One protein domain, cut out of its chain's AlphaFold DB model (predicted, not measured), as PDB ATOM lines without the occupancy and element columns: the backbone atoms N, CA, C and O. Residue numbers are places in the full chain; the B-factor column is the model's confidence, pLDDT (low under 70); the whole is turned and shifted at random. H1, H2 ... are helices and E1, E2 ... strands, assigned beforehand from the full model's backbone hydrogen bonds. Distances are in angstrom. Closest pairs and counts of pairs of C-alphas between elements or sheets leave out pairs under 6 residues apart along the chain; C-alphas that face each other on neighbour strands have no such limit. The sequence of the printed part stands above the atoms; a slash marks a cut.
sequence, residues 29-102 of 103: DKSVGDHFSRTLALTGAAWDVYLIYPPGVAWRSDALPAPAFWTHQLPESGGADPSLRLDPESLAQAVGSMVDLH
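What this domain is: This is residues 29 to 102 of the 103 residues of an uncharacterized protein of SAR202 cluster bacterium (UniProt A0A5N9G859). A short two-stranded hairpin, E1 and E2, lies in the middle of a flat model, with the longer helix H2 near it on one side and H1 farther off on the other; wide loops fill much of the rest. The printed part has 74 residues, in the order H1, E1, E2, H2; the sheet is antiparallel and the class mixed, with 30 residues, under half, in named elements. It is compact, with a radius of gyration of the C-alphas of 13.0 A and spans of 37 by 30 by 15 A.

Where its parts are: E1 is residues 49 to 52, 10.1 A, and E2 residues 69 to 72, 10.7 A. H2, residues 88 to 100, 18.3 A, ends at C-alpha 100 (219.762, 212.490, 116.107). H1, residues 31 to 39, 12.5 A, begins at C-alpha 31 (245.318, 197.104, 133.188).

How they stand to each other: E1 and E2 are antiparallel at 167 degrees, with N 50 and O 71 within hydrogen-bond range at 2.8 A. The closest C-alphas of E2 and H2, Phe 69 and Ala 94, are 7.1 A apart. H1 is apart from E2 and H2. In H1 and H2 every O i to N i+4 pair is within hydrogen-bond range.

The domain as a whole: The printed part has no cut. The links E1 to E2, 16 residues, and E2 to H2, 15 residues, are long. Residues 101 to 102 have pLDDT under 70.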
ATOM      1  N   ASP A  29     250.255 199.162 135.799       87.75
ATOM      2  CA  ASP A  29     250.143 197.806 135.277       87.75
ATOM      3  C   ASP A  29     249.500 197.739 133.887       87.75
ATOM      4  O   ASP A  29     249.335 196.646 133.355       87.75
ATOM      5  N   LYS A  30     249.129 198.887 133.297       84.56
ATOM      6  CA  LYS A  30     248.457 198.982 131.989       84.56
ATOM      7  C   LYS A  30     247.120 198.237 131.930       84.56
ATOM      8  O   LYS A  30     246.575 198.031 130.845       84.56
ATOM      9  N   SER A  31     246.545 197.898 133.086       86.31
ATOM     10  CA  SER A  31     245.318 197.104 133.188       86.31
ATOM     11  C   SER A  31     244.135 197.748 132.472       86.31
ATOM     12  O   SER A  31     243.293 197.040 131.919       86.31
ATOM     13  N   VAL A  32     244.071 199.082 132.426       85.31
ATOM     14  CA  VAL A  32     243.044 199.807 131.661       85.31
ATOM     15  C   VAL A  32     243.186 199.521 130.164       85.31
ATOM     16  O   VAL A  32     242.217 199.111 129.528       85.31
ATOM     17  N   GLY A  33     244.394 199.681 129.614       86.81
ATOM     18  CA  GLY A  33     244.677 199.421 128.201       86.81
ATOM     19  C   GLY A  33     244.369 197.975 127.813       86.81
ATOM     20  O   GLY A  33     243.713 197.744 126.801       86.81
ATOM     21  N   ASP A  34     244.739 197.019 128.666       87.75
ATOM     22  CA  ASP A  34     244.468 195.595 128.456       87.75
ATOM     23  C   ASP A  34     242.968 195.270 128.394       87.75
ATOM     24  O   ASP A  34     242.548 194.439 127.583       87.75
ATOM     25  N   HIS A  35     242.136 195.912 129.222       88.06
ATOM     26  CA  HIS A  35     240.683 195.715 129.167       88.06
ATOM     27  C   HIS A  35     240.100 196.188 127.830       88.06
ATOM     28  O   HIS A  35     239.279 195.480 127.233       88.06
ATOM     29  N   PHE A  36     240.541 197.344 127.328       90.12
ATOM     30  CA  PHE A  36     240.127 197.827 126.009       90.12
ATOM     31  C   PHE A  36     240.634 196.912 124.896       90.12
ATOM     32  O   PHE A  36     239.845 196.521 124.039       90.12
ATOM     33  N   SER A  37     241.897 196.483 124.942       90.94
ATOM     34  CA  SER A  37     242.461 195.562 123.951       90.94
ATOM     35  C   SER A  37     241.671 194.261 123.855       90.94
ATOM     36  O   SER A  37     241.345 193.831 122.754       90.94
ATOM     37  N   ARG A  38     241.274 193.666 124.988       89.88
ATOM     38  CA  ARG A  38     240.423 192.461 124.992       89.88
ATOM     39  C   ARG A  38     239.046 192.725 124.388       89.88
ATOM     40  O   ARG A  38     238.565 191.913 123.605       89.88
ATOM     41  N   THR A  39     238.427 193.853 124.735       90.88
ATOM     42  CA  THR A  39     237.091 194.235 124.241       90.88
ATOM     43  C   THR A  39     237.089 194.477 122.731       90.88
ATOM     44  O   THR A  39     236.123 194.141 122.052       90.88
ATOM     45  N   LEU A  40     238.188 195.018 122.202       92.19
ATOM     46  CA  LEU A  40     238.380 195.340 120.786       92.19
ATOM     47  C   LEU A  40     239.102 194.229 120.001       92.19
ATOM     48  O   LEU A  40     239.418 194.419 118.830       92.19
ATOM     49  N   ALA A  41     239.372 193.082 120.637       90.62
ATOM     50  CA  ALA A  41     240.117 191.953 120.072       90.62
ATOM     51  C   ALA A  41     241.499 192.324 119.481       90.62
ATOM     52  O   ALA A  41     241.934 191.759 118.478       90.62
ATOM     53  N   LEU A  42     242.204 193.263 120.117       91.69
ATOM     54  CA  LEU A  42     243.536 193.718 119.720       91.69
ATOM     55  C   LEU A  42     244.639 192.825 120.289       91.69
ATOM     56  O   LEU A  42     244.517 192.266 121.380       91.69
ATOM     57  N   THR A  43     245.765 192.760 119.580       89.44
ATOM     58  CA  THR A  43     246.976 192.048 120.027       89.44
ATOM     59  C   THR A  43     247.958 192.946 120.782       89.44
ATOM     60  O   THR A  43     248.888 192.443 121.409       89.44
ATOM     61  N   GLY A  44     247.762 194.265 120.732       84.56
ATOM     62  CA  GLY A  44     248.549 195.268 121.451       84.56
ATOM     63  C   GLY A  44     247.668 196.224 122.252       84.56
ATOM     64  O   GLY A  44     246.442 196.109 122.238       84.56
ATOM     65  N   ALA A  45     248.294 197.175 122.948       83.62
ATOM     66  CA  ALA A  45     247.585 198.185 123.729       83.62
ATOM     67  C   ALA A  45     246.623 199.004 122.848       83.62
ATOM     68  O   ALA A  45     246.986 199.425 121.750       83.62
ATOM     69  N   ALA A  46     245.413 199.254 123.345       84.19
ATOM     70  CA  ALA A  46     244.386 200.053 122.682       84.19
ATOM     71  C   ALA A  46     244.640 201.569 122.820       84.19
ATOM     72  O   ALA A  46     243.820 202.303 123.364       84.19
ATOM     73  N   TRP A  47     245.803 202.039 122.376       82.88
ATOM     74  CA  TRP A  47     246.113 203.469 122.263       82.88
ATOM     75  C   TRP A  47     245.556 204.075 120.962       82.88
ATOM     76  O   TRP A  47     245.369 203.363 119.980       82.88
ATOM     77  N   ASP A  48     245.236 205.373 120.963       88.31
ATOM     78  CA  ASP A  48     244.645 206.100 119.823       88.31
ATOM     79  C   ASP A  48     243.411 205.416 119.197       88.31
ATOM     80  O   ASP A  48     243.312 205.212 117.980       88.31
ATOM     81  N   VAL A  49     242.458 205.043 120.056       93.12
ATOM     82  CA  VAL A  49     241.140 204.516 119.676       93.12
ATOM     83  C   VAL A  49     240.040 205.517 120.022       93.12
ATOM     84  O   VAL A  49     240.097 206.210 121.037       93.12
ATOM     85  N   TYR A  50     239.003 205.558 119.194       93.94
ATOM     86  CA  TYR A  50     237.828 206.406 119.368       93.94
ATOM     87  C   TYR A  50     236.616 205.496 119.483       93.94
ATOM     88  O   TYR A  50     236.311 204.761 118.548       93.94
ATOM     89  N   LEU A  51     235.955 205.518 120.637       93.50
ATOM     90  CA  LEU A  51     234.853 204.621 120.973       93.50
ATOM     91  C   LEU A  51     233.573 205.433 121.113       93.50
ATOM     92  O   LEU A  51     233.563 206.438 121.826       93.50
ATOM     93  N   ILE A  52     232.489 204.980 120.489       92.88
ATOM     94  CA  ILE A  52     231.181 205.600 120.663       92.88
ATOM     95  C   ILE A  52     230.193 204.597 121.250       92.88
ATOM     96  O   ILE A  52     230.024 203.473 120.766       92.88
ATOM     97  N   TYR A  53     229.530 205.043 122.311       91.19
ATOM     98  CA  TYR A  53     228.541 204.291 123.059       91.19
ATOM     99  C   TYR A  53     227.173 204.964 122.929       91.19
ATOM    100  O   TYR A  53     227.092 206.186 123.074       91.19
ATOM    101  N   PRO A  54     226.094 204.199 122.695       87.94
ATOM    102  CA  PRO A  54     224.755 204.760 122.664       87.94
ATOM    103  C   PRO A  54     224.319 205.202 124.074       87.94
ATOM    104  O   PRO A  54     224.842 204.701 125.081       87.94
ATOM    105  N   PRO A  55     223.338 206.113 124.179       86.56
ATOM    106  CA  PRO A  55     222.775 206.526 125.458       86.56
ATOM    107  C   PRO A  55     222.285 205.347 126.300       86.56
ATOM    108  O   PRO A  55     221.767 204.353 125.798       86.56
ATOM    109  N   GLY A  56     222.458 205.462 127.616       86.19
ATOM    110  CA  GLY A  56     222.053 204.429 128.573       86.19
ATOM    111  C   GLY A  56     223.065 203.297 128.770       86.19
ATOM    112  O   GLY A  56     222.901 202.514 129.709       86.19
ATOM    113  N   VAL A  57     224.138 203.223 127.973       89.12
ATOM    114  CA  VAL A  57     225.238 202.285 128.240       89.12
ATOM    115  C   VAL A  57     226.010 202.732 129.478       89.12
ATOM    116  O   VAL A  57     226.497 203.856 129.564       89.12
ATOM    117  N   ALA A  58     226.130 201.827 130.446       85.06
ATOM    118  CA  ALA A  58     226.811 202.070 131.707       85.06
ATOM    119  C   ALA A  58     227.920 201.040 131.926       85.06
ATOM    120  O   ALA A  58     227.739 199.848 131.680       85.06
ATOM    121  N   TRP A  59     229.059 201.501 132.434       85.12
ATOM    122  CA  TRP A  59     230.235 200.674 132.691       85.12
ATOM    123  C   TRP A  59     230.117 200.108 134.111       85.12
ATOM    124  O   TRP A  59     230.612 200.691 135.071       85.12
ATOM    125  N   ARG A  60     229.313 199.046 134.259       79.06
ATOM    126  CA  ARG A  60     228.883 198.507 135.568       79.06
ATOM    127  C   ARG A  60     229.592 197.220 135.990       79.06
ATOM    128  O   ARG A  60     229.393 196.775 137.116       79.06
ATOM    129  N   SER A  61     230.348 196.606 135.090       73.44
ATOM    130  CA  SER A  61     231.031 195.328 135.291       73.44
ATOM    131  C   SER A  61     232.515 195.453 134.988       73.44
ATOM    132  O   SER A  61     232.934 196.405 134.333       73.44
ATOM    133  N   ASP A  62     233.281 194.441 135.390       72.44
ATOM    134  CA  ASP A  62     234.707 194.328 135.064       72.44
ATOM    135  C   ASP A  62     234.949 194.209 133.546       72.44
ATOM    136  O   ASP A  62     235.992 194.608 133.035       72.44
ATOM    137  N   ALA A  63     233.966 193.695 132.800       73.12
ATOM    138  CA  ALA A  63     233.977 193.728 131.344       73.12
ATOM    139  C   ALA A  63     233.455 195.080 130.835       73.12
ATOM    140  O   ALA A  63     232.339 195.488 131.180       73.12
ATOM    141  N   LEU A  64     234.246 195.741 129.986       82.75
ATOM    142  CA  LEU A  64     233.818 196.938 129.270       82.75
ATOM    143  C   LEU A  64     232.689 196.581 128.293       82.75
ATOM    144  O   LEU A  64     232.765 195.550 127.616       82.75
ATOM    145  N   PRO A  65     231.644 197.417 128.182       89.50
ATOM    146  CA  PRO A  65     230.647 197.232 127.142       89.50
ATOM    147  C   PRO A  65     231.304 197.352 125.763       89.50
ATOM    148  O   PRO A  65     232.231 198.144 125.563       89.50
ATOM    149  N   ALA A  66     230.789 196.589 124.799       89.88
ATOM    150  CA  ALA A  66     231.176 196.760 123.407       89.88
ATOM    151  C   ALA A  66     230.686 198.133 122.905       89.88
ATOM    152  O   ALA A  66     229.530 198.495 123.162       89.88
ATOM    153  N   PRO A  67     231.535 198.915 122.220       93.19
ATOM    154  CA  PRO A  67     231.099 200.153 121.592       93.19
ATOM    155  C   PRO A  67     230.153 199.847 120.423       93.19
ATOM    156  O   PRO A  67     230.289 198.821 119.757       93.19
ATOM    157  N   ALA A  68     229.211 200.748 120.142       92.62
ATOM    158  CA  ALA A  68     228.374 200.640 118.943       92.62
ATOM    159  C   ALA A  68     229.161 200.984 117.672       92.62
ATOM    160  O   ALA A  68     228.851 200.489 116.591       92.62
ATOM    161  N   PHE A  69     230.184 201.825 117.815       94.12
ATOM    162  CA  PHE A  69     231.120 202.179 116.760       94.12
ATOM    163  C   PHE A  69     232.498 202.427 117.363       94.12
ATOM    164  O   PHE A  69     232.605 203.015 118.442       94.12
ATOM    165  N   TRP A  70     233.552 202.031 116.656       95.31
ATOM    166  CA  TRP A  70     234.893 202.475 116.992       95.31
ATOM    167  C   TRP A  70     235.793 202.591 115.768       95.31
ATOM    168  O   TRP A  70     235.568 201.948 114.745       95.31
ATOM    169  N   THR A  71     236.819 203.421 115.898       96.44
ATOM    170  CA  THR A  71     237.846 203.647 114.882       96.44
ATOM    171  C   THR A  71     239.196 203.920 115.550       96.44
ATOM    172  O   THR A  71     239.239 204.158 116.760       96.44
ATOM    173  N   HIS A  72     240.314 203.833 114.823       95.31
ATOM    174  CA  HIS A  72     241.645 203.850 115.445       95.31
ATOM    175  C   HIS A  72     242.791 204.348 114.550       95.31
ATOM    176  O   HIS A  72     242.722 204.309 113.321       95.31
ATOM    177  N   GLN A  73     243.909 204.730 115.178       94.38
ATOM    178  CA  GLN A  73     245.169 205.113 114.513       94.38
ATOM    179  C   GLN A  73     246.340 204.145 114.796       94.38
ATOM    180  O   GLN A  73     247.505 204.490 114.636       94.38
ATOM    181  N   LEU A  74     246.036 202.903 115.187       91.38
ATOM    182  CA  LEU A  74     247.034 201.881 115.559       91.38
ATOM    183  C   LEU A  74     248.034 201.521 114.437       91.38
ATOM    184  O   LEU A  74     247.713 201.670 113.269       91.38
ATOM    185  N   PRO A  75     249.207 200.936 114.705       88.50
ATOM    186  CA  PRO A  75     250.010 200.306 113.649       88.50
ATOM    187  C   PRO A  75     249.328 199.040 113.088       88.50
ATOM    188  O   PRO A  75     248.448 198.466 113.728       88.50
ATOM    189  N   GLU A  76     249.729 198.571 111.901       85.06
ATOM    190  CA  GLU A  76     249.214 197.308 111.319       85.06
ATOM    191  C   GLU A  76     249.496 196.087 112.211       85.06
ATOM    192  O   GLU A  76     248.700 195.155 112.276       85.06
ATOM    193  N   SER A  77     250.591 196.120 112.973       86.50
ATOM    194  CA  SER A  77     250.955 195.073 113.934       86.50
ATOM    195  C   SER A  77     250.029 194.986 115.157       86.50
ATOM    196  O   SER A  77     250.146 194.038 115.931       86.50
ATOM    197  N   GLY A  78     249.114 195.948 115.344       83.31
ATOM    198  CA  GLY A  78     248.199 196.013 116.490       83.31
ATOM    199  C   GLY A  78     246.988 195.076 116.417       83.31
ATOM    200  O   GLY A  78     246.200 195.040 117.361       83.31
ATOM    201  N   GLY A  79     246.817 194.342 115.309       87.94
ATOM    202  CA  GLY A  79     245.741 193.357 115.134       87.94
ATOM    203  C   GLY A  79     244.358 193.949 114.843       87.94
ATOM    204  O   GLY A  79     243.394 193.203 114.717       87.94
ATOM    205  N   ALA A  80     244.256 195.273 114.723       91.94
ATOM    206  CA  ALA A  80     243.018 195.953 114.378       91.94
ATOM    207  C   ALA A  80     242.704 195.851 112.878       91.94
ATOM    208  O   ALA A  80     243.613 195.875 112.044       91.94
ATOM    209  N   ASP A  81     241.415 195.789 112.548       91.69
ATOM    210  CA  ASP A  81     240.924 195.782 111.170       91.69
ATOM    211  C   ASP A  81     241.313 197.089 110.446       91.69
ATOM    212  O   ASP A  81     240.869 198.164 110.853       91.69
ATOM    213  N   PRO A  82     242.100 197.040 109.353       91.56
ATOM    214  CA  PRO A  82     242.497 198.235 108.611       91.56
ATOM    215  C   PRO A  82     241.326 199.063 108.061       91.56
ATOM    216  O   PRO A  82     241.502 200.251 107.805       91.56
ATOM    217  N   SER A  83     240.142 198.470 107.881       92.31
ATOM    218  CA  SER A  83     238.941 199.198 107.453       92.31
ATOM    219  C   SER A  83     238.385 200.135 108.529       92.31
ATOM    220  O   SER A  83     237.643 201.059 108.204       92.31
ATOM    221  N   LEU A  84     238.785 199.951 109.792       93.44
ATOM    222  CA  LEU A  84     238.393 200.788 110.926       93.44
ATOM    223  C   LEU A  84     239.401 201.909 111.217       93.44
ATOM    224  O   LEU A  84     239.316 202.556 112.264       93.44
ATOM    225  N   ARG A  85     240.357 202.166 110.316       95.00
ATOM    226  CA  ARG A  85     241.268 203.317 110.407       95.00
ATOM    227  C   ARG A  85     240.492 204.623 110.557       95.00
ATOM    228  O   ARG A  85     239.446 204.785 109.937       95.00
ATOM    229  N   LEU A  86     241.029 205.546 111.359       95.38
ATOM    230  CA  LEU A  86     240.404 206.846 111.592       95.38
ATOM    231  C   LEU A  86     240.147 207.581 110.280       95.38
ATOM    232  O   LEU A  86     241.073 208.079 109.643       95.38
ATOM    233  N   ASP A  87     238.863 207.695 109.964       95.00
ATOM    234  CA  ASP A  87     238.319 208.587 108.959       95.00
ATOM    235  C   ASP A  87     237.445 209.648 109.657       95.00
ATOM    236  O   ASP A  87     236.451 209.299 110.307       95.00
ATOM    237  N   PRO A  88     237.812 210.941 109.584       92.56
ATOM    238  CA  PRO A  88     237.084 212.003 110.273       92.56
ATOM    239  C   PRO A  88     235.607 212.113 109.876       92.56
ATOM    240  O   PRO A  88     234.778 212.426 110.730       92.56
ATOM    241  N   GLU A  89     235.270 211.857 108.608       95.12
ATOM    242  CA  GLU A  89     233.892 211.941 108.114       95.12
ATOM    243  C   GLU A  89     233.034 210.815 108.698       95.12
ATOM    244  O   GLU A  89     231.978 211.077 109.276       95.12
ATOM    245  N   SER A  90     233.540 209.583 108.663       93.00
ATOM    246  CA  SER A  90     232.892 208.419 109.270       93.00
ATOM    247  C   SER A  90     232.680 208.597 110.775       93.00
ATOM    248  O   SER A  90     231.603 208.293 111.292       93.00
ATOM    249  N   LEU A  91     233.677 209.137 111.491       93.88
ATOM    250  CA  LEU A  91     233.547 209.421 112.921       93.88
ATOM    251  C   LEU A  91     232.465 210.480 113.185       93.88
ATOM    252  O   LEU A  91     231.619 210.286 114.060       93.88
ATOM    253  N   ALA A  92     232.460 211.575 112.423       93.38
ATOM    254  CA  ALA A  92     231.460 212.632 112.557       93.38
ATOM    255  C   ALA A  92     230.042 212.123 112.254       93.38
ATOM    256  O   ALA A  92     229.109 212.418 113.002       93.38
ATOM    257  N   GLN A  93     229.882 211.307 111.208       93.69
ATOM    258  CA  GLN A  93     228.608 210.687 110.856       93.69
ATOM    259  C   GLN A  93     228.112 209.738 111.954       93.69
ATOM    260  O   GLN A  93     226.923 209.755 112.291       93.69
ATOM    261  N   ALA A  94     229.002 208.927 112.533       92.00
ATOM    262  CA  ALA A  94     228.652 208.022 113.620       92.00
ATOM    263  C   ALA A  94     228.187 208.798 114.863       92.00
ATOM    264  O   ALA A  94     227.159 208.455 115.448       92.00
ATOM    265  N   VAL A  95     228.882 209.886 115.222       90.81
ATOM    266  CA  VAL A  95     228.466 210.785 116.312       90.81
ATOM    267  C   VAL A  95     227.103 211.417 116.017       90.81
ATOM    268  O   VAL A  95     226.208 211.329 116.858       90.81
ATOM    269  N   GLY A  96     226.917 212.006 114.831       90.38
ATOM    270  CA  GLY A  96     225.658 212.653 114.441       90.38
ATOM    271  C   GLY A  96     224.468 211.696 114.502       90.38
ATOM    272  O   GLY A  96     223.465 211.992 115.146       90.38
ATOM    273  N   SER A  97     224.631 210.485 113.961       87.06
ATOM    274  CA  SER A  97     223.584 209.454 113.963       87.06
ATOM    275  C   SER A  97     223.115 209.073 115.372       87.06
ATOM    276  O   SER A  97     221.954 208.722 115.559       87.06
ATOM    277  N   MET A  98     223.994 209.134 116.377       82.81
ATOM    278  CA  MET A  98     223.634 208.832 117.767       82.81
ATOM    279  C   MET A  98     222.948 209.991 118.488       82.81
ATOM    280  O   MET A  98     222.108 209.744 119.356       82.81
ATOM    281  N   VAL A  99     223.279 211.231 118.130       79.69
ATOM    282  CA  VAL A  99     222.622 212.430 118.669       79.69
ATOM    283  C   VAL A  99     221.208 212.566 118.099       79.69
ATOM    284  O   VAL A  99     220.259 212.778 118.855       79.69
ATOM    285  N   ASP A 100     221.049 212.349 116.793       74.06
ATOM    286  CA  ASP A 100     219.762 212.490 116.107       74.06
ATOM    287  C   ASP A 100     218.763 211.386 116.486       74.06
ATOM    288  O   ASP A 100     217.560 211.624 116.495       74.06
ATOM    289  N   LEU A 101     219.233 210.195 116.883       58.44
ATOM    290  CA  LEU A 101     218.362 209.102 117.345       58.44
ATOM    291  C   LEU A 101     217.583 209.425 118.638       58.44
ATOM    292  O   LEU A 101     216.683 208.673 119.012       58.44
ATOM    293  N   HIS A 102     217.964 210.493 119.343       53.53
ATOM    294  CA  HIS A 102     217.432 210.872 120.655       53.53
ATOM    295  C   HIS A 102     216.854 212.298 120.690       53.53
ATOM    296  O   HIS A 102     216.580 212.805 121.781       53.53
TER     297      HIS A 102